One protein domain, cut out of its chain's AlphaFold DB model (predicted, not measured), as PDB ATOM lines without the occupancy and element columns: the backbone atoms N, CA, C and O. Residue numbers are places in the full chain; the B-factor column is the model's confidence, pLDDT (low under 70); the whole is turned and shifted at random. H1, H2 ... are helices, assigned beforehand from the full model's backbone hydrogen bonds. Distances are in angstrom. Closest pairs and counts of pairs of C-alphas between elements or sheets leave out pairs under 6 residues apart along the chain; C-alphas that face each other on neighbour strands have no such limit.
ATOM      1  N   GLN A 218      -5.080  14.796 273.591       95.00
ATOM      2  CA  GLN A 218      -4.012  13.834 273.918       95.00
ATOM      3  C   GLN A 218      -4.347  12.909 275.097       95.00
ATOM      4  O   GLN A 218      -3.620  11.943 275.336       95.00
ATOM      5  N   LEU A 219      -5.400  13.211 275.859       95.81
ATOM      6  CA  LEU A 219      -5.845  12.377 276.972       95.81
ATOM      7  C   LEU A 219      -6.554  11.111 276.451       95.81
ATOM      8  O   LEU A 219      -6.461  10.752 275.279       95.81
ATOM      9  N   ALA A 220      -7.236  10.381 277.337       95.31
ATOM     10  CA  ALA A 220      -7.887   9.128 276.970       95.31
ATOM     11  C   ALA A 220      -8.818   9.268 275.741       95.31
ATOM     12  O   ALA A 220      -9.585  10.234 275.666       95.31
ATOM     13  N   PRO A 221      -8.824   8.294 274.808       95.31
ATOM     14  CA  PRO A 221      -9.687   8.335 273.629       95.31
ATOM     15  C   PRO A 221     -11.164   8.532 273.991       95.31
ATOM     16  O   PRO A 221     -11.693   7.842 274.861       95.31
ATOM     17  N   GLY A 222     -11.832   9.475 273.323       93.88
ATOM     18  CA  GLY A 222     -13.237   9.823 273.572       93.88
ATOM     19  C   GLY A 222     -13.482  10.722 274.792       93.88
ATOM     20  O   GLY A 222     -14.595  11.217 274.966       93.88
ATOM     21  N   PHE A 223     -12.463  11.003 275.616       95.88
ATOM     22  CA  PHE A 223     -12.603  11.917 276.754       95.88
ATOM     23  C   PHE A 223     -12.898  13.353 276.302       95.88
ATOM     24  O   PHE A 223     -13.758  14.009 276.886       95.88
ATOM     25  N   ALA A 224     -12.229  13.820 275.241       94.38
ATOM     26  CA  ALA A 224     -12.449  15.145 274.658       94.38
ATOM     27  C   ALA A 224     -13.915  15.353 274.243       94.38
ATOM     28  O   ALA A 224     -14.545  16.348 274.610       94.38
ATOM     29  N   ASP A 225     -14.485  14.374 273.540       94.19
ATOM     30  CA  ASP A 225     -15.889  14.389 273.122       94.19
ATOM     31  C   ASP A 225     -16.837  14.388 274.315       94.19
ATOM     32  O   ASP A 225     -17.800  15.158 274.345       94.19
ATOM     33  N   TYR A 226     -16.531  13.580 275.333       94.94
ATOM     34  CA  TYR A 226     -17.329  13.525 276.548       94.94
ATOM     35  C   TYR A 226     -17.368  14.877 277.265       94.94
ATOM     36  O   TYR A 226     -18.457  15.379 277.552       94.94
ATOM     37  N   ILE A 227     -16.214  15.508 277.517       93.88
ATOM     38  CA  ILE A 227     -16.181  16.792 278.234       93.88
ATOM     39  C   ILE A 227     -16.823  17.934 277.436       93.88
ATOM     40  O   ILE A 227     -17.462  18.801 278.039       93.88
ATOM     41  N   ARG A 228     -16.724  17.903 276.096       92.19
ATOM     42  CA  ARG A 228     -17.455  18.820 275.204       92.19
ATOM     43  C   ARG A 228     -18.961  18.633 275.351       92.19
ATOM     44  O   ARG A 228     -19.676  19.612 275.542       92.19
ATOM     45  N   ALA A 229     -19.440  17.390 275.323       93.38
ATOM     46  CA  ALA A 229     -20.866  17.083 275.424       93.38
ATOM     47  C   ALA A 229     -21.483  17.529 276.759       93.38
ATOM     48  O   ALA A 229     -22.643  17.938 276.795       93.38
ATOM     49  N   ILE A 230     -20.711  17.494 277.850       93.06
ATOM     50  CA  ILE A 230     -21.178  17.910 279.181       93.06
ATOM     51  C   ILE A 230     -20.867  19.384 279.503       93.06
ATOM     52  O   ILE A 230     -21.125  19.829 280.619       93.06
ATOM     53  N   ASN A 231     -20.328  20.153 278.544       90.81
ATOM     54  CA  ASN A 231     -19.923  21.558 278.704       90.81
ATOM     55  C   ASN A 231     -18.988  21.805 279.905       90.81
ATOM     56  O   ASN A 231     -19.136  22.782 280.646       90.81
ATOM     57  N   PHE A 232     -18.020  20.913 280.126       87.88
ATOM     58  CA  PHE A 232     -17.090  21.029 281.246       87.88
ATOM     59  C   PHE A 232     -15.903  21.942 280.900       87.88
ATOM     60  O   PHE A 232     -15.066  21.611 280.067       87.88
ATOM     61  N   MET A 233     -15.819  23.092 281.577       79.50
ATOM     62  CA  MET A 233     -14.897  24.191 281.249       79.50
ATOM     63  C   MET A 233     -13.732  24.320 282.250       79.50
ATOM     64  O   MET A 233     -13.467  25.413 282.755       79.50
ATOM     65  N   ARG A 234     -13.043  23.221 282.598       76.94
ATOM     66  CA  ARG A 234     -11.811  23.308 283.413       76.94
ATOM     67  C   ARG A 234     -10.571  23.484 282.549       76.94
ATOM     68  O   ARG A 234     -10.437  22.876 281.497       76.94
ATOM     69  N   THR A 235      -9.648  24.301 283.045       75.69
ATOM     70  CA  THR A 235      -8.397  24.664 282.366       75.69
ATOM     71  C   THR A 235      -7.147  24.147 283.078       75.69
ATOM     72  O   THR A 235      -6.049  24.257 282.534       75.69
ATOM     73  N   ASP A 236      -7.290  23.586 284.282       89.19
ATOM     74  CA  ASP A 236      -6.174  23.000 285.022       89.19
ATOM     75  C   ASP A 236      -5.794  21.631 284.446       89.19
ATOM     76  O   ASP A 236      -6.631  20.730 284.360       89.19
ATOM     77  N   LYS A 237      -4.527  21.483 284.045       91.00
ATOM     78  CA  LYS A 237      -4.036  20.277 283.367       91.00
ATOM     79  C   LYS A 237      -4.052  19.044 284.269       91.00
ATOM     80  O   LYS A 237      -4.497  17.989 283.828       91.00
ATOM     81  N   ASN A 238      -3.630  19.190 285.525       92.44
ATOM     82  CA  ASN A 238      -3.569  18.075 286.471       92.44
ATOM     83  C   ASN A 238      -4.974  17.555 286.784       92.44
ATOM     84  O   ASN A 238      -5.203  16.349 286.847       92.44
ATOM     85  N   GLU A 239      -5.941  18.456 286.948       91.50
ATOM     86  CA  GLU A 239      -7.325  18.047 287.150       91.50
ATOM     87  C   GLU A 239      -7.903  17.367 285.906       91.50
ATOM     88  O   GLU A 239      -8.597  16.361 286.035       91.50
ATOM     89  N   LEU A 240      -7.606  17.863 284.701       94.12
ATOM     90  CA  LEU A 240      -8.044  17.225 283.455       94.12
ATOM     91  C   LEU A 240      -7.470  15.809 283.296       94.12
ATOM     92  O   LEU A 240      -8.201  14.911 282.877       94.12
ATOM     93  N   GLU A 241      -6.218  15.575 283.690       95.44
ATOM     94  CA  GLU A 241      -5.628  14.229 283.736       95.44
ATOM     95  C   GLU A 241      -6.367  13.320 284.718       95.44
ATOM     96  O   GLU A 241      -6.734  12.197 284.365       95.44
ATOM     97  N   ARG A 242      -6.664  13.809 285.929       95.31
ATOM     98  CA  ARG A 242      -7.453  13.056 286.918       95.31
ATOM     99  C   ARG A 242      -8.852  12.741 286.396       95.31
ATOM    100  O   ARG A 242      -9.319  11.611 286.537       95.31
ATOM    101  N   CYS A 243      -9.516  13.704 285.761       95.88
ATOM    102  CA  CYS A 243     -10.798  13.486 285.096       95.88
ATOM    103  C   CYS A 243     -10.692  12.414 284.007       95.88
ATOM    104  O   CYS A 243     -11.541  11.529 283.945       95.88
ATOM    105  N   SER A 244      -9.639  12.455 283.187       96.94
ATOM    106  CA  SER A 244      -9.412  11.467 282.132       96.94
ATOM    107  C   SER A 244      -9.187  10.060 282.691       96.94
ATOM    108  O   SER A 244      -9.774   9.101 282.195       96.94
ATOM    109  N   GLN A 245      -8.426   9.924 283.778       96.81
ATOM    110  CA  GLN A 245      -8.243   8.642 284.467       96.81
ATOM    111  C   GLN A 245      -9.575   8.095 284.999       96.81
ATOM    112  O   GLN A 245      -9.905   6.931 284.768       96.81
ATOM    113  N   ARG A 246     -10.387   8.940 285.652       96.56
ATOM    114  CA  ARG A 246     -11.730   8.559 286.129       96.56
ATOM    115  C   ARG A 246     -12.655   8.162 284.977       96.56
ATOM    116  O   ARG A 246     -13.398   7.192 285.102       96.56
ATOM    117  N   PHE A 247     -12.581   8.874 283.853       97.31
ATOM    118  CA  PHE A 247     -13.308   8.541 282.630       97.31
ATOM    119  C   PHE A 247     -12.942   7.147 282.112       97.31
ATOM    120  O   PHE A 247     -13.847   6.371 281.809       97.31
ATOM    121  N   VAL A 248     -11.651   6.798 282.059       96.88
ATOM    122  CA  VAL A 248     -11.203   5.460 281.630       96.88
ATOM    123  C   VAL A 248     -11.754   4.381 282.555       96.88
ATOM    124  O   VAL A 248     -12.340   3.418 282.066       96.88
ATOM    125  N   VAL A 249     -11.617   4.565 283.872       96.62
ATOM    126  CA  VAL A 249     -12.105   3.604 284.873       96.62
ATOM    127  C   VAL A 249     -13.606   3.378 284.716       96.62
ATOM    128  O   VAL A 249     -14.039   2.244 284.548       96.62
ATOM    129  N   LEU A 250     -14.406   4.447 284.704       96.75
ATOM    130  CA  LEU A 250     -15.859   4.308 284.598       96.75
ATOM    131  C   LEU A 250     -16.286   3.710 283.249       96.75
ATOM    132  O   LEU A 250     -17.204   2.898 283.203       96.75
ATOM    133  N   THR A 251     -15.623   4.087 282.155       96.62
ATOM    134  CA  THR A 251     -15.943   3.562 280.819       96.62
ATOM    135  C   THR A 251     -15.637   2.069 280.714       96.62
ATOM    136  O   THR A 251     -16.428   1.335 280.126       96.62
ATOM    137  N   ALA A 252     -14.522   1.613 281.292       95.62
ATOM    138  CA  ALA A 252     -14.178   0.194 281.337       95.62
ATOM    139  C   ALA A 252     -15.221  -0.603 282.136       95.62
ATOM    140  O   ALA A 252     -15.793  -1.551 281.607       95.62
ATOM    141  N   GLU A 253     -15.553  -0.142 283.345       95.12
ATOM    142  CA  GLU A 253     -16.550  -0.768 284.228       95.12
ATOM    143  C   GLU A 253     -17.946  -0.869 283.600       95.12
ATOM    144  O   GLU A 253     -18.654  -1.866 283.771       95.12
ATOM    145  N   LEU A 254     -18.362   0.174 282.876       94.75
ATOM    146  CA  LEU A 254     -19.631   0.176 282.151       94.75
ATOM    147  C   LEU A 254     -19.600  -0.821 280.997       94.75
ATOM    148  O   LEU A 254     -20.523  -1.624 280.860       94.75
ATOM    149  N   ARG A 255     -18.523  -0.813 280.205       94.31
ATOM    150  CA  ARG A 255     -18.384  -1.682 279.036       94.31
ATOM    151  C   ARG A 255     -18.311  -3.158 279.427       94.31
ATOM    152  O   ARG A 255     -18.909  -3.978 278.737       94.31
ATOM    153  N   GLU A 256     -17.657  -3.495 280.539       92.62
ATOM    154  CA  GLU A 256     -17.654  -4.860 281.089       92.62
ATOM    155  C   GLU A 256     -19.063  -5.373 281.408       92.62
ATOM    156  O   GLU A 256     -19.325  -6.569 281.295       92.62
ATOM    157  N   ARG A 257     -19.992  -4.473 281.750       88.69
ATOM    158  CA  ARG A 257     -21.403  -4.806 281.990       88.69
ATOM    159  C   ARG A 257     -22.323  -4.529 280.797       88.69
ATOM    160  O   ARG A 257     -23.538  -4.564 280.950       88.69
ATOM    161  N   GLY A 258     -21.768  -4.260 279.616       91.56
ATOM    162  CA  GLY A 258     -22.546  -4.022 278.397       91.56
ATOM    163  C   GLY A 258     -23.237  -2.656 278.331       91.56
ATOM    164  O   GLY A 258     -24.123  -2.467 277.502       91.56
ATOM    165  N   PHE A 259     -22.839  -1.700 279.172       91.44
ATOM    166  CA  PHE A 259     -23.351  -0.332 279.154       91.44
ATOM    167  C   PHE A 259     -22.389   0.629 278.459       91.44
ATOM    168  O   PHE A 259     -21.167   0.478 278.494       91.44
ATOM    169  N   GLU A 260     -22.957   1.681 277.879       92.75
ATOM    170  CA  GLU A 260     -22.205   2.805 277.333       92.75
ATOM    171  C   GLU A 260     -22.209   3.995 278.295       92.75
ATOM    172  O   GLU A 260     -23.150   4.216 279.067       92.75
ATOM    173  N   LEU A 261     -21.139   4.790 278.241       93.94
ATOM    174  CA  LEU A 261     -21.039   6.004 279.036       93.94
ATOM    175  C   LEU A 261     -22.028   7.056 278.528       93.94
ATOM    176  O   LEU A 261     -21.913   7.582 277.425       93.94
ATOM    177  N   ARG A 262     -22.975   7.407 279.393       91.62
ATOM    178  CA  ARG A 262     -24.012   8.397 279.121       91.62
ATOM    179  C   ARG A 262     -23.582   9.808 279.509       91.62
ATOM    180  O   ARG A 262     -23.149  10.049 280.639       91.62
ATOM    181  N   THR A 263     -23.762  10.758 278.595       91.62
ATOM    182  CA  THR A 263     -23.490  12.185 278.828       91.62
ATOM    183  C   THR A 263     -24.594  12.874 279.619       91.62
ATOM    184  O   THR A 263     -24.325  13.889 280.242       91.62
ATOM    185  N   ASP A 264     -25.808  12.326 279.666       90.44
ATOM    186  CA  ASP A 264     -26.942  12.851 280.439       90.44
ATOM    187  C   ASP A 264     -27.014  12.300 281.878       90.44
ATOM    188  O   ASP A 264     -27.792  12.782 282.704       90.44
ATOM    189  N   SER A 265     -26.173  11.316 282.216       92.31
ATOM    190  CA  SER A 265     -26.100  10.754 283.564       92.31
ATOM    191  C   SER A 265     -25.326  11.672 284.507       92.31
ATOM    192  O   SER A 265     -24.096  11.761 284.456       92.31
ATOM    193  N   ARG A 266     -26.044  12.308 285.443       91.31
ATOM    194  CA  ARG A 266     -25.435  13.154 286.480       91.31
ATOM    195  C   ARG A 266     -24.444  12.387 287.359       91.31
ATOM    196  O   ARG A 266     -23.440  12.963 287.755       91.31
ATOM    197  N   LEU A 267     -24.693  11.104 287.631       92.81
ATOM    198  CA  LEU A 267     -23.777  10.262 288.409       92.81
ATOM    199  C   LEU A 267     -22.432  10.091 287.692       92.81
ATOM    200  O   LEU A 267     -21.382  10.284 288.300       92.81
ATOM    201  N   CYS A 268     -22.466   9.808 286.386       94.00
ATOM    202  CA  CYS A 268     -21.257   9.681 285.574       94.00
ATOM    203  C   CYS A 268     -20.498  11.009 285.489       94.00
ATOM    204  O   CYS A 268     -19.288  11.044 285.705       94.00
ATOM    205  N   GLN A 269     -21.219  12.108 285.232       94.50
ATOM    206  CA  GLN A 269     -20.631  13.446 285.167       94.50
ATOM    207  C   GLN A 269     -19.924  13.814 286.472       94.50
ATOM    208  O   GLN A 269     -18.766  14.228 286.452       94.50
ATOM    209  N   VAL A 270     -20.611  13.665 287.607       93.75
ATOM    210  CA  VAL A 270     -20.089  14.021 288.931       93.75
ATOM    211  C   VAL A 270     -18.853  13.185 289.253       93.75
ATOM    212  O   VAL A 270     -17.811  13.759 289.575       93.75
ATOM    213  N   PHE A 271     -18.903  11.869 289.050       95.75
ATOM    214  CA  PHE A 271     -17.740  11.011 289.265       95.75
ATOM    215  C   PHE A 271     -16.542  11.430 288.411       95.75
ATOM    216  O   PHE A 271     -15.444  11.611 288.929       95.75
ATOM    217  N   ILE A 272     -16.742  11.657 287.111       95.19
ATOM    218  CA  ILE A 272     -15.646  12.010 286.201       95.19
ATOM    219  C   ILE A 272     -15.066  13.392 286.525       95.19
ATOM    220  O   ILE A 272     -13.847  13.558 286.500       95.19
ATOM    221  N   THR A 273     -15.910  14.377 286.840       93.38
ATOM    222  CA  THR A 273     -15.494  15.786 286.986       93.38
ATOM    223  C   THR A 273     -15.045  16.171 288.391       93.38
ATOM    224  O   THR A 273     -14.201  17.052 288.533       93.38
ATOM    225  N   THR A 274     -15.598  15.539 289.428       91.19
ATOM    226  CA  THR A 274     -15.322  15.868 290.839       91.19
ATOM    227  C   THR A 274     -14.687  14.707 291.590       91.19
ATOM    228  O   THR A 274     -13.852  14.930 292.462       91.19
ATOM    229  N   GLY A 275     -14.955  13.467 291.172       91.56
ATOM    230  CA  GLY A 275     -14.490  12.265 291.868       91.56
ATOM    231  C   GLY A 275     -15.450  11.778 292.934       91.56
ATOM    232  O   GLY A 275     -15.135  10.798 293.600       91.56
ATOM    233  N   ASP A 276     -16.601  12.430 293.081       91.62
ATOM    234  CA  ASP A 276     -17.592  12.029 294.061       91.62
ATOM    235  C   ASP A 276     -18.302  10.749 293.604       91.62
ATOM    236  O   ASP A 276     -18.787  10.632 292.474       91.62
ATOM    237  N   GLY A 277     -18.371   9.782 294.516       88.94
ATOM    238  CA  GLY A 277     -18.955   8.468 294.275       88.94
ATOM    239  C   GLY A 277     -17.930   7.397 293.904       88.94
ATOM    240  O   GLY A 277     -16.719   7.579 293.986       88.94
ATOM    241  N   ASN A 278     -18.439   6.228 293.529       92.50
ATOM    242  CA  ASN A 278     -17.638   5.050 293.218       92.50
ATOM    243  C   ASN A 278     -18.111   4.455 291.886       92.50
ATOM    244  O   ASN A 278     -19.314   4.242 291.712       92.50
ATOM    245  N   ALA A 279     -17.175   4.154 290.979       92.81
ATOM    246  CA  ALA A 279     -17.467   3.588 289.663       92.81
ATOM    247  C   ALA A 279     -18.365   2.341 289.746       92.81
ATOM    248  O   ALA A 279     -19.407   2.294 289.097       92.81
ATOM    249  N   TRP A 280     -18.042   1.391 290.626       92.00
ATOM    250  CA  TRP A 280     -18.816   0.165 290.828       92.00
ATOM    251  C   TRP A 280     -20.262   0.446 291.235       92.00
ATOM    252  O   TRP A 280     -21.183  -0.164 290.697       92.00
ATOM    253  N   SER A 281     -20.463   1.396 292.154       91.44
ATOM    254  CA  SER A 281     -21.798   1.783 292.621       91.44
ATOM    255  C   SER A 281     -22.613   2.460 291.522       91.44
ATOM    256  O   SER A 281     -23.832   2.298 291.472       91.44
ATOM    257  N   ILE A 282     -21.959   3.236 290.654       93.38
ATOM    258  CA  ILE A 282     -22.606   3.895 289.518       93.38
ATOM    259  C   ILE A 282     -23.049   2.848 288.505       93.38
ATOM    260  O   ILE A 282     -24.208   2.870 288.094       93.38
ATOM    261  N   VAL A 283     -22.176   1.898 288.161       94.00
ATOM    262  CA  VAL A 283     -22.530   0.831 287.221       94.00
ATOM    263  C   VAL A 283     -23.633  -0.064 287.783       94.00
ATOM    264  O   VAL A 283     -24.598  -0.331 287.077       94.00
ATOM    265  N   ASP A 284     -23.560  -0.456 289.059       92.69
ATOM    266  CA  ASP A 284     -24.625  -1.247 289.696       92.69
ATOM    267  C   ASP A 284     -25.961  -0.480 289.729       92.69
ATOM    268  O   ASP A 284     -27.024  -1.080 289.600       92.69
ATOM    269  N   THR A 285     -25.923   0.851 289.863       91.88
ATOM    270  CA  THR A 285     -27.128   1.686 289.754       91.88
ATOM    271  C   THR A 285     -27.657   1.709 288.324       91.88
ATOM    272  O   THR A 285     -28.863   1.610 288.130       91.88
ATOM    273  N   MET A 286     -26.790   1.832 287.319       91.69
ATOM    274  CA  MET A 286     -27.205   1.821 285.913       91.69
ATOM    275  C   MET A 286     -27.814   0.476 285.508       91.69
ATOM    276  O   MET A 286     -28.860   0.472 284.864       91.69
ATOM    277  N   ASP A 287     -27.220  -0.631 285.951       92.38
ATOM    278  CA  ASP A 287     -27.737  -1.990 285.769       92.38
ATOM    279  C   ASP A 287     -29.121  -2.161 286.415       92.38
ATOM    280  O   ASP A 287     -30.091  -2.552 285.765       92.38
ATOM    281  N   GLU A 288     -29.250  -1.744 287.679       93.38
ATOM    282  CA  GLU A 288     -30.514  -1.777 288.417       93.38
ATOM    283  C   GLU A 288     -31.606  -0.939 287.732       93.38
ATOM    284  O   GLU A 288     -32.727  -1.410 287.550       93.38
ATOM    285  N   MET A 289     -31.289   0.287 287.307       92.00
ATOM    286  CA  MET A 289     -32.256   1.145 286.619       92.00
ATOM    287  C   MET A 289     -32.628   0.605 285.234       92.00
ATOM    288  O   MET A 289     -33.792   0.706 284.850       92.00
ATOM    289  N   ASN A 290     -31.682   0.017 284.495       91.62
ATOM    290  CA  ASN A 290     -31.966  -0.617 283.210       91.62
ATOM    291  C   ASN A 290     -32.959  -1.772 283.385       91.62
ATOM    292  O   ASN A 290     -33.990  -1.800 282.719       91.62
ATOM    293  N   PHE A 291     -32.718  -2.661 284.351       93.38
ATOM    294  CA  PHE A 291     -33.646  -3.750 284.651       93.38
ATOM    295  C   PHE A 291     -35.039  -3.238 285.032       93.38
ATOM    296  O   PHE A 291     -36.035  -3.707 284.481       93.38
ATOM    297  N   LEU A 292     -35.115  -2.244 285.923       93.31
ATOM    298  CA  LEU A 292     -36.385  -1.652 286.350       93.31
ATOM    299  C   LEU A 292     -37.185  -1.105 285.162       93.31
ATOM    300  O   LEU A 292     -38.367  -1.408 285.030       93.31
ATOM    301  N   PHE A 293     -36.566  -0.335 284.268       91.31
ATOM    302  CA  PHE A 293     -37.292   0.261 283.143       91.31
ATOM    303  C   PHE A 293     -37.574  -0.711 281.991       91.31
ATOM    304  O   PHE A 293     -38.532  -0.494 281.253       91.31
ATOM    305  N   THR A 294     -36.769  -1.761 281.811       91.75
ATOM    306  CA  THR A 294     -36.930  -2.706 280.694       91.75
ATOM    307  C   THR A 294     -37.818  -3.899 281.042       91.75
ATOM    308  O   THR A 294     -38.522  -4.408 280.173       91.75
ATOM    309  N   HIS A 295     -37.793  -4.360 282.293       91.94
ATOM    310  CA  HIS A 295     -38.405  -5.632 282.690       91.94
ATOM    311  C   HIS A 295     -39.505  -5.499 283.747       91.94
ATOM    312  O   HIS A 295     -40.075  -6.510 284.160       91.94
ATOM    313  N   THR A 296     -39.819  -4.285 284.205       92.44
ATOM    314  CA  THR A 296     -40.787  -4.075 285.291       92.44
ATOM    315  C   THR A 296     -41.739  -2.914 285.002       92.44
ATOM    316  O   THR A 296     -41.526  -2.131 284.079       92.44
ATOM    317  N   ASP A 297     -42.783  -2.783 285.819       92.06
ATOM    318  CA  ASP A 297     -43.752  -1.681 285.806       92.06
ATOM    319  C   ASP A 297     -43.283  -0.465 286.636       92.06
ATOM    320  O   ASP A 297     -44.087   0.380 287.037       92.06
ATOM    321  N   TYR A 298     -41.973  -0.342 286.890       93.38
ATOM    322  CA  TYR A 298     -41.372   0.690 287.744       93.38
ATOM    323  C   TYR A 298     -41.827   2.117 287.421       93.38
ATOM    324  O   TYR A 298     -42.131   2.882 288.339       93.38
ATOM    325  N   ALA A 299     -41.915   2.482 286.137       91.06
ATOM    326  CA  ALA A 299     -42.376   3.810 285.730       91.06
ATOM    327  C   ALA A 299     -43.824   4.078 286.180       91.06
ATOM    328  O   ALA A 299     -44.119   5.140 286.730       91.06
ATOM    329  N   GLU A 300     -44.709   3.093 286.021       92.50
ATOM    330  CA  GLU A 300     -46.115   3.202 286.411       92.50
ATOM    331  C   GLU A 300     -46.281   3.251 287.934       92.50
ATOM    332  O   GLU A 300     -47.125   3.997 288.441       92.50
ATOM    333  N   ARG A 301     -45.470   2.492 288.682       92.31
ATOM    334  CA  ARG A 301     -45.465   2.543 290.153       92.31
ATOM    335  C   ARG A 301     -44.947   3.875 290.675       92.31
ATOM    336  O   ARG A 301     -45.583   4.459 291.546       92.31
ATOM    337  N   CYS A 302     -43.874   4.408 290.090       90.19
ATOM    338  CA  CYS A 302     -43.395   5.751 290.416       90.19
ATOM    339  C   CYS A 302     -44.495   6.797 290.202       90.19
ATOM    340  O   CYS A 302     -44.779   7.589 291.099       90.19
ATOM    341  N   ASP A 303     -45.158   6.773 289.045       89.94
ATOM    342  CA  ASP A 303     -46.243   7.709 288.741       89.94
ATOM    343  C   ASP A 303     -47.423   7.565 289.708       89.94
ATOM    344  O   ASP A 303     -48.041   8.562 290.093       89.94
ATOM    345  N   ARG A 304     -47.738   6.335 290.127       91.75
ATOM    346  CA  ARG A 304     -48.777   6.047 291.121       91.75
ATOM    347  C   ARG A 304     -48.409   6.598 292.496       91.75
ATOM    348  O   ARG A 304     -49.232   7.293 293.088       91.75
ATOM    349  N   ASN A 305     -47.186   6.361 292.964       90.06
ATOM    350  CA  ASN A 305     -46.710   6.834 294.267       90.06
ATOM    351  C   ASN A 305     -46.670   8.365 294.307       90.06
ATOM    352  O   ASN A 305     -47.212   8.974 295.228       90.06
ATOM    353  N   VAL A 306     -46.178   9.005 293.240       87.88
ATOM    354  CA  VAL A 306     -46.178  10.471 293.110       87.88
ATOM    355  C   VAL A 306     -47.603  11.040 293.068       87.88
ATOM    356  O   VAL A 306     -47.875  12.068 293.688       87.88
ATOM    357  N   LYS A 307     -48.546  10.393 292.367       88.44
ATOM    358  CA  LYS A 307     -49.965  10.808 292.376       88.44
ATOM    359  C   LYS A 307     -50.593  10.647 293.758       88.44
ATOM    360  O   LYS A 307     -51.332  11.531 294.184       88.44
ATOM    361  N   ASN A 308     -50.298   9.555 294.459       86.31
ATOM    362  CA  ASN A 308     -50.795   9.305 295.809       86.31
ATOM    363  C   ASN A 308     -50.262  10.340 296.801       86.31
ATOM    364  O   ASN A 308     -51.051  10.875 297.576       86.31
ATOM    365  N   MET A 309     -48.972  10.677 296.727       84.44
ATOM    366  CA  MET A 309     -48.367  11.756 297.511       84.44
ATOM    367  C   MET A 309     -49.072  13.094 297.240       84.44
ATOM    368  O   MET A 309     -49.621  13.685 298.166       84.44
ATOM    369  N   ARG A 310     -49.227  13.496 295.969       81.75
ATOM    370  CA  ARG A 310     -49.956  14.731 295.603       81.75
ATOM    371  C   ARG A 310     -51.413  14.746 296.073       81.75
ATOM    372  O   ARG A 310     -51.950  15.799 296.410       81.75
ATOM    373  N   ASN A 311     -52.084  13.596 296.059       81.69
ATOM    374  CA  ASN A 311     -53.466  13.481 296.523       81.69
ATOM    375  C   ASN A 311     -53.567  13.550 298.053       81.69
ATOM    376  O   ASN A 311     -54.505  14.174 298.551       81.69
ATOM    377  N   LYS A 312     -52.611  12.968 298.793       75.94
ATOM    378  CA  LYS A 312     -52.498  13.127 300.253       75.94
ATOM    379  C   LYS A 312     -52.280  14.595 300.615       75.94
ATOM    380  O   LYS A 312     -53.084  15.138 301.363       75.94
ATOM    381  N   GLU A 313     -51.326  15.266 299.965       69.06
ATOM    382  CA  GLU A 313     -51.100  16.708 300.142       69.06
ATOM    383  C   GLU A 313     -52.372  17.521 299.858       69.06
ATOM    384  O   GLU A 313     -52.701  18.455 300.588       69.06
ATOM    385  N   ARG A 314     -53.115  17.195 298.793       64.62
ATOM    386  CA  ARG A 314     -54.347  17.913 298.433       64.62
ATOM    387  C   ARG A 314     -55.471  17.699 299.451       64.62
ATOM    388  O   ARG A 314     -56.229  18.636 299.698       64.62
ATOM    389  N   ASN A 315     -55.576  16.502 300.021       61.38
ATOM    390  CA  ASN A 315     -56.566  16.180 301.048       61.38
ATOM    391  C   ASN A 315     -56.205  16.790 302.411       61.38
ATOM    392  O   ASN A 315     -57.100  17.255 303.112       61.38
ATOM    393  N   GLU A 332     -36.957  15.621 297.989       84.44
ATOM    394  CA  GLU A 332     -36.682  14.489 298.878       84.44
ATOM    395  C   GLU A 332     -37.883  13.532 298.886       84.44
ATOM    396  O   GLU A 332     -37.719  12.368 298.540       84.44
ATOM    397  N   GLU A 333     -39.109  14.033 299.051       82.19
ATOM    398  CA  GLU A 333     -40.318  13.191 298.998       82.19
ATOM    399  C   GLU A 333     -40.543  12.518 297.631       82.19
ATOM    400  O   GLU A 333     -40.991  11.372 297.540       82.19
ATOM    401  N   LEU A 334     -40.217  13.207 296.528       84.19
ATOM    402  CA  LEU A 334     -40.239  12.594 295.194       84.19
ATOM    403  C   LEU A 334     -39.214  11.465 295.055       84.19
ATOM    404  O   LEU A 334     -39.444  10.528 294.286       84.19
ATOM    405  N   GLN A 335     -38.071  11.583 295.729       86.25
ATOM    406  CA  GLN A 335     -37.046  10.551 295.741       86.25
ATOM    407  C   GLN A 335     -37.506   9.354 296.583       86.25
ATOM    408  O   GLN A 335     -37.423   8.231 296.092       86.25
ATOM    409  N   ASP A 336     -38.119   9.596 297.742       87.88
ATOM    410  CA  ASP A 336     -38.691   8.550 298.597       87.88
ATOM    411  C   ASP A 336     -39.757   7.730 297.857       87.88
ATOM    412  O   ASP A 336     -39.709   6.502 297.864       87.88
ATOM    413  N   CYS A 337     -40.654   8.385 297.109       88.06
ATOM    414  CA  CYS A 337     -41.663   7.698 296.288       88.06
ATOM    415  C   CYS A 337     -41.040   6.726 295.266       88.06
ATOM    416  O   CYS A 337     -41.615   5.677 294.962       88.06
ATOM    417  N   ARG A 338     -39.886   7.097 294.693       88.75
ATOM    418  CA  ARG A 338     -39.150   6.275 293.718       88.75
ATOM    419  C   ARG A 338     -38.416   5.132 294.404       88.75
ATOM    420  O   ARG A 338     -38.407   4.020 293.881       88.75
ATOM    421  N   ASP A 339     -37.816   5.402 295.557       89.81
ATOM    422  CA  ASP A 339     -37.088   4.405 296.337       89.81
ATOM    423  C   ASP A 339     -38.038   3.355 296.939       89.81
ATOM    424  O   ASP A 339     -37.698   2.172 296.938       89.81
ATOM    425  N   GLU A 340     -39.258   3.745 297.324       90.69
ATOM    426  CA  GLU A 340     -40.343   2.841 297.734       90.69
ATOM    427  C   GLU A 340     -40.761   1.911 296.586       90.69
ATOM    428  O   GLU A 340     -40.672   0.690 296.716       90.69
ATOM    429  N   ALA A 341     -41.106   2.466 295.416       90.88
ATOM    430  CA  ALA A 341     -41.477   1.665 294.241       90.88
ATOM    431  C   ALA A 341     -40.366   0.677 293.843       90.88
ATOM    432  O   ALA A 341     -40.616  -0.460 293.440       90.88
ATOM    433  N   LYS A 342     -39.113   1.114 293.962       92.62
ATOM    434  CA  LYS A 342     -37.934   0.293 293.706       92.62
ATOM    435  C   LYS A 342     -37.762  -0.827 294.734       92.62
ATOM    436  O   LYS A 342     -37.351  -1.921 294.348       92.62
ATOM    437  N   ALA A 343     -38.031  -0.565 296.012       90.94
ATOM    438  CA  ALA A 343     -37.947  -1.558 297.080       90.94
ATOM    439  C   ALA A 343     -39.000  -2.662 296.904       90.94
ATOM    440  O   ALA A 343     -38.631  -3.835 296.909       90.94
ATOM    441  N   GLU A 344     -40.256  -2.296 296.630       91.25
ATOM    442  CA  GLU A 344     -41.342  -3.254 296.365       91.25
ATOM    443  C   GLU A 344     -40.994  -4.202 295.210       91.25
ATOM    444  O   GLU A 344     -41.046  -5.427 295.340       91.25
ATOM    445  N   ILE A 345     -40.572  -3.639 294.071       92.00
ATOM    446  CA  ILE A 345     -40.210  -4.432 292.891       92.00
ATOM    447  C   ILE A 345     -39.018  -5.340 293.200       92.00
ATOM    448  O   ILE A 345     -38.984  -6.495 292.772       92.00
ATOM    449  N   ARG A 346     -38.034  -4.847 293.958       93.00
ATOM    450  CA  ARG A 346     -36.884  -5.660 294.354       93.00
ATOM    451  C   ARG A 346     -37.323  -6.879 295.168       93.00
ATOM    452  O   ARG A 346     -36.853  -7.975 294.874       93.00
ATOM    453  N   GLU A 347     -38.204  -6.720 296.151       90.12
ATOM    454  CA  GLU A 347     -38.697  -7.837 296.975       90.12
ATOM    455  C   GLU A 347     -39.435  -8.894 296.140       90.12
ATOM    456  O   GLU A 347     -39.172 -10.097 296.276       90.12
ATOM    457  N   GLU A 348     -40.290  -8.458 295.211       90.88
ATOM    458  CA  GLU A 348     -41.010  -9.352 294.297       90.88
ATOM    459  C   GLU A 348     -40.052 -10.210 293.459       90.88
ATOM    460  O   GLU A 348     -40.200 -11.434 293.379       90.88
ATOM    461  N   TYR A 349     -39.045  -9.576 292.853       91.31
ATOM    462  CA  TYR A 349     -38.109 -10.250 291.955       91.31
ATOM    463  C   TYR A 349     -37.034 -11.054 292.691       91.31
ATOM    464  O   TYR A 349     -36.551 -12.059 292.159       91.31
ATOM    465  N   LEU A 350     -36.673 -10.680 293.921       89.25
ATOM    466  CA  LEU A 350     -35.817 -11.510 294.772       89.25
ATOM    467  C   LEU A 350     -36.507 -12.831 295.131       89.25
ATOM    468  O   LEU A 350     -35.843 -13.868 295.078       89.25
ATOM    469  N   THR A 351     -37.821 -12.799 295.391       86.19
ATOM    470  CA  THR A 351     -38.649 -13.977 295.713       86.19
ATOM    471  C   THR A 351     -38.889 -14.871 294.495       86.19
ATOM    472  O   THR A 351     -38.784 -16.093 294.585       86.19
ATOM    473  N   ASN A 352     -39.193 -14.277 293.339       86.25
ATOM    474  CA  ASN A 352     -39.378 -15.004 292.087       86.25
ATOM    475  C   ASN A 352     -38.778 -14.209 290.923       86.25
ATOM    476  O   ASN A 352     -39.358 -13.224 290.472       86.25
ATOM    477  N   SER A 353     -37.646 -14.680 290.389       83.31
ATOM    478  CA  SER A 353     -36.966 -14.034 289.255       83.31
ATOM    479  C   SER A 353     -37.755 -14.087 287.950       83.31
ATOM    480  O   SER A 353     -37.387 -13.407 286.994       83.31
ATOM    481  N   ARG A 354     -38.799 -14.925 287.871       87.88
ATOM    482  CA  ARG A 354     -39.577 -15.188 286.651       87.88
ATOM    483  C   ARG A 354     -38.698 -15.643 285.478       87.88
ATOM    484  O   ARG A 354     -39.020 -15.389 284.323       87.88
ATOM    485  N   GLY A 355     -37.574 -16.301 285.780       84.69
ATOM    486  CA  GLY A 355     -36.602 -16.757 284.783       84.69
ATOM    487  C   GLY A 355     -35.718 -15.651 284.194       84.69
ATOM    488  O   GLY A 355     -34.979 -15.921 283.252       84.69
ATOM    489  N   LEU A 356     -35.774 -14.426 284.727       90.25
ATOM    490  CA  LEU A 356     -34.913 -13.321 284.311       90.25
ATOM    491  C   LEU A 356     -33.608 -13.296 285.113       90.25
ATOM    492  O   LEU A 356     -33.583 -13.613 286.305       90.25
ATOM    493  N   THR A 357     -32.535 -12.852 284.464       86.94
ATOM    494  CA  THR A 357     -31.276 -12.511 285.134       86.94
ATOM    495  C   THR A 357     -31.468 -11.204 285.894       86.94
ATOM    496  O   THR A 357     -31.793 -10.185 285.280       86.94
ATOM    497  N   LEU A 358     -31.295 -11.217 287.219       90.81
ATOM    498  CA  LEU A 358     -31.410  -9.991 288.004       90.81
ATOM    499  C   LEU A 358     -30.136  -9.139 287.918       90.81
ATOM    500  O   LEU A 358     -29.052  -9.673 287.661       90.81
ATOM    501  N   PRO A 359     -30.234  -7.829 288.219       91.44
ATOM    502  CA  PRO A 359     -29.063  -6.982 288.395       91.44
ATOM    503  C   PRO A 359     -28.078  -7.593 289.388       91.44
ATOM    504  O   PRO A 359     -28.487  -8.152 290.414       91.44
ATOM    505  N   ARG A 360     -26.773  -7.418 289.154       88.75
ATOM    506  CA  ARG A 360     -25.715  -8.024 289.993       88.75
ATOM    507  C   ARG A 360     -25.910  -7.729 291.482       88.75
ATOM    508  O   ARG A 360     -25.745  -8.597 292.337       88.75
ATOM    509  N   LYS A 361     -26.291  -6.489 291.789       90.06
ATOM    510  CA  LYS A 361     -26.580  -6.025 293.152       90.06
ATOM    511  C   LYS A 361     -27.686  -6.846 293.822       90.06
ATOM    512  O   LYS A 361     -27.596  -7.106 295.016       90.06
ATOM    513  N   TRP A 362     -28.705  -7.258 293.073       91.19
ATOM    514  CA  TRP A 362     -29.821  -8.054 293.584       91.19
ATOM    515  C   TRP A 362     -29.450  -9.534 293.684       91.19
ATOM    516  O   TRP A 362     -29.775 -10.161 294.687       91.19
ATOM    517  N   GLU A 363     -28.692 -10.084 292.730       88.88
ATOM    518  CA  GLU A 363     -28.186 -11.464 292.842       88.88
ATOM    519  C   GLU A 363     -27.267 -11.649 294.057       88.88
ATOM    520  O   GLU A 363     -27.343 -12.661 294.760       88.88
ATOM    521  N   ASN A 364     -26.444 -10.644 294.369       87.38
ATOM    522  CA  ASN A 364     -25.630 -10.642 295.583       87.38
ATOM    523  C   ASN A 364     -26.501 -10.669 296.851       87.38
ATOM    524  O   ASN A 364     -26.183 -11.401 297.786       87.38
ATOM    525  N   MET A 365     -27.611  -9.918 296.876       87.62
ATOM    526  CA  MET A 365     -28.571  -9.936 297.991       87.62
ATOM    527  C   MET A 365     -29.265 -11.297 298.107       87.62
ATOM    528  O   MET A 365     -29.312 -11.867 299.196       87.62
ATOM    529  N   ARG A 366     -29.729 -11.870 296.988       83.75
ATOM    530  CA  ARG A 366     -30.343 -13.207 296.958       83.75
ATOM    531  C   ARG A 366     -29.389 -14.275 297.490       83.75
ATOM    532  O   ARG A 366     -29.783 -15.106 298.299       83.75
ATOM    533  N   SER A 367     -28.125 -14.229 297.071       79.62
ATOM    534  CA  SER A 367     -27.090 -15.180 297.498       79.62
ATOM    535  C   SER A 367     -26.771 -15.103 298.996       79.62
ATOM    536  O   SER A 367     -26.300 -16.078 299.577       79.62
ATOM    537  N   GLN A 368     -26.996 -13.950 299.633       78.69
ATOM    538  CA  GLN A 368     -26.862 -13.791 301.085       78.69
ATOM    539  C   GLN A 368     -28.089 -14.341 301.825       78.69
ATOM    540  O   GLN A 368     -27.933 -14.982 302.863       78.69
ATOM    541  N   MET A 369     -29.287 -14.157 301.260       74.38
ATOM    542  CA  MET A 369     -30.540 -14.675 301.818       74.38
ATOM    543  C   MET A 369     -30.624 -16.206 301.789       74.38
ATOM    544  O   MET A 369     -31.235 -16.784 302.673       74.38
ATOM    545  N   THR A 370     -30.006 -16.873 300.809       65.62
ATOM    546  CA  THR A 370     -29.996 -18.348 300.709       65.62
ATOM    547  C   THR A 370     -28.887 -19.028 301.518       65.62
ATOM    548  O   THR A 370     -28.893 -20.249 301.649       65.62
ATOM    549  N   ARG A 371     -27.912 -18.261 302.026       57.62
ATOM    550  CA  ARG A 371     -26.805 -18.746 302.875       57.62
ATOM    551  C   ARG A 371     -27.057 -18.573 304.378       57.62
ATOM    552  O   ARG A 371     -26.223 -19.023 305.162       57.62
TER     553      ARG A 371
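This is residues 218 to 315 and 332 to 371 of the 372 residues of an uncharacterized protein of Phytophthora cactorum (UniProt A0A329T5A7). Two groups of helices are joined by H4, which runs through the middle as a bridge: at one end H2 and H3 fold back on each other with the short H1 beside them, and at the other end H5 and H6 meet at a slant and spread apart toward a cut. H7 packs on H4 and on the last part of H6. The printed part has 138 residues, with seven named helices, H1 to H7 in that order, and no named strand; its class is all helix. The whole is loose, with a radius of gyration of the C-alphas of 18.3 A, and flat, spanning 53 by 44 by 23 A.

Find C-alpha 223 at (-12.603, 11.917, 276.754), where H1 begins; it runs to residue 229. H2, residues 237 to 256, is 28.7 A long, and H3, residues 266 to 274, is 11.3 A. Go on to C-alpha 279 at (-17.467, 3.588, 289.663); from there H4 runs 23.9 A to residue 295. H5, residues 298 to 315, is 25.5 A long, and H6, residues 332 to 351, is 28.7 A. H7, residues 360 to 369, ends at C-alpha 369, (-30.540, -14.675, 301.818).

Begin at H4, the hub, which touches three helices. Its residues 279 to 283 touch H2 at a steep tilt of 43 degrees, the same way, with the closest C-alphas, Leu 250 and Ala 279, 5.4 A apart. H3 and H4, a helical hairpin, only just touch, with 3 pairs of C-alphas within 8 A, the closest being Leu 267 and Ile 282 at 6.6 A. H2 and H3, also a helical hairpin, touch at Cys 243 and Ile 272, their closest C-alphas, 5.2 A. H1 is close to H2 but not clearly touching, with Phe 223 and Ser 244 the closest C-alphas at 6.3 A, and is near H3. Look next at Asp 284 and Lys 361, the closest C-alphas of H4 and H7 at 6.2 A; these helices are about perpendicular. H6 touches H7 with residues 346 to 350, and Leu 350 and Arg 366 have the closest C-alphas, 6.1 A apart. H5 and H6 touch at a steep tilt of 44 degrees, opposite ways, with the C-alphas of Cys 302 and Arg 338 closest at 5.4 A. In H1 to H7 every O i to N i+4 pair is within hydrogen-bond range.

The C-alphas of Gln 218 and Asn 315 are the two farthest apart, 59.2 A. Residues 316 to 331 are not printed, and C-alphas 315 and 332 stand 20.1 A apart across that cut. Of the links printed whole, none is long. The model's pLDDT is under 70 at residues 313 to 315 and 370 to 371.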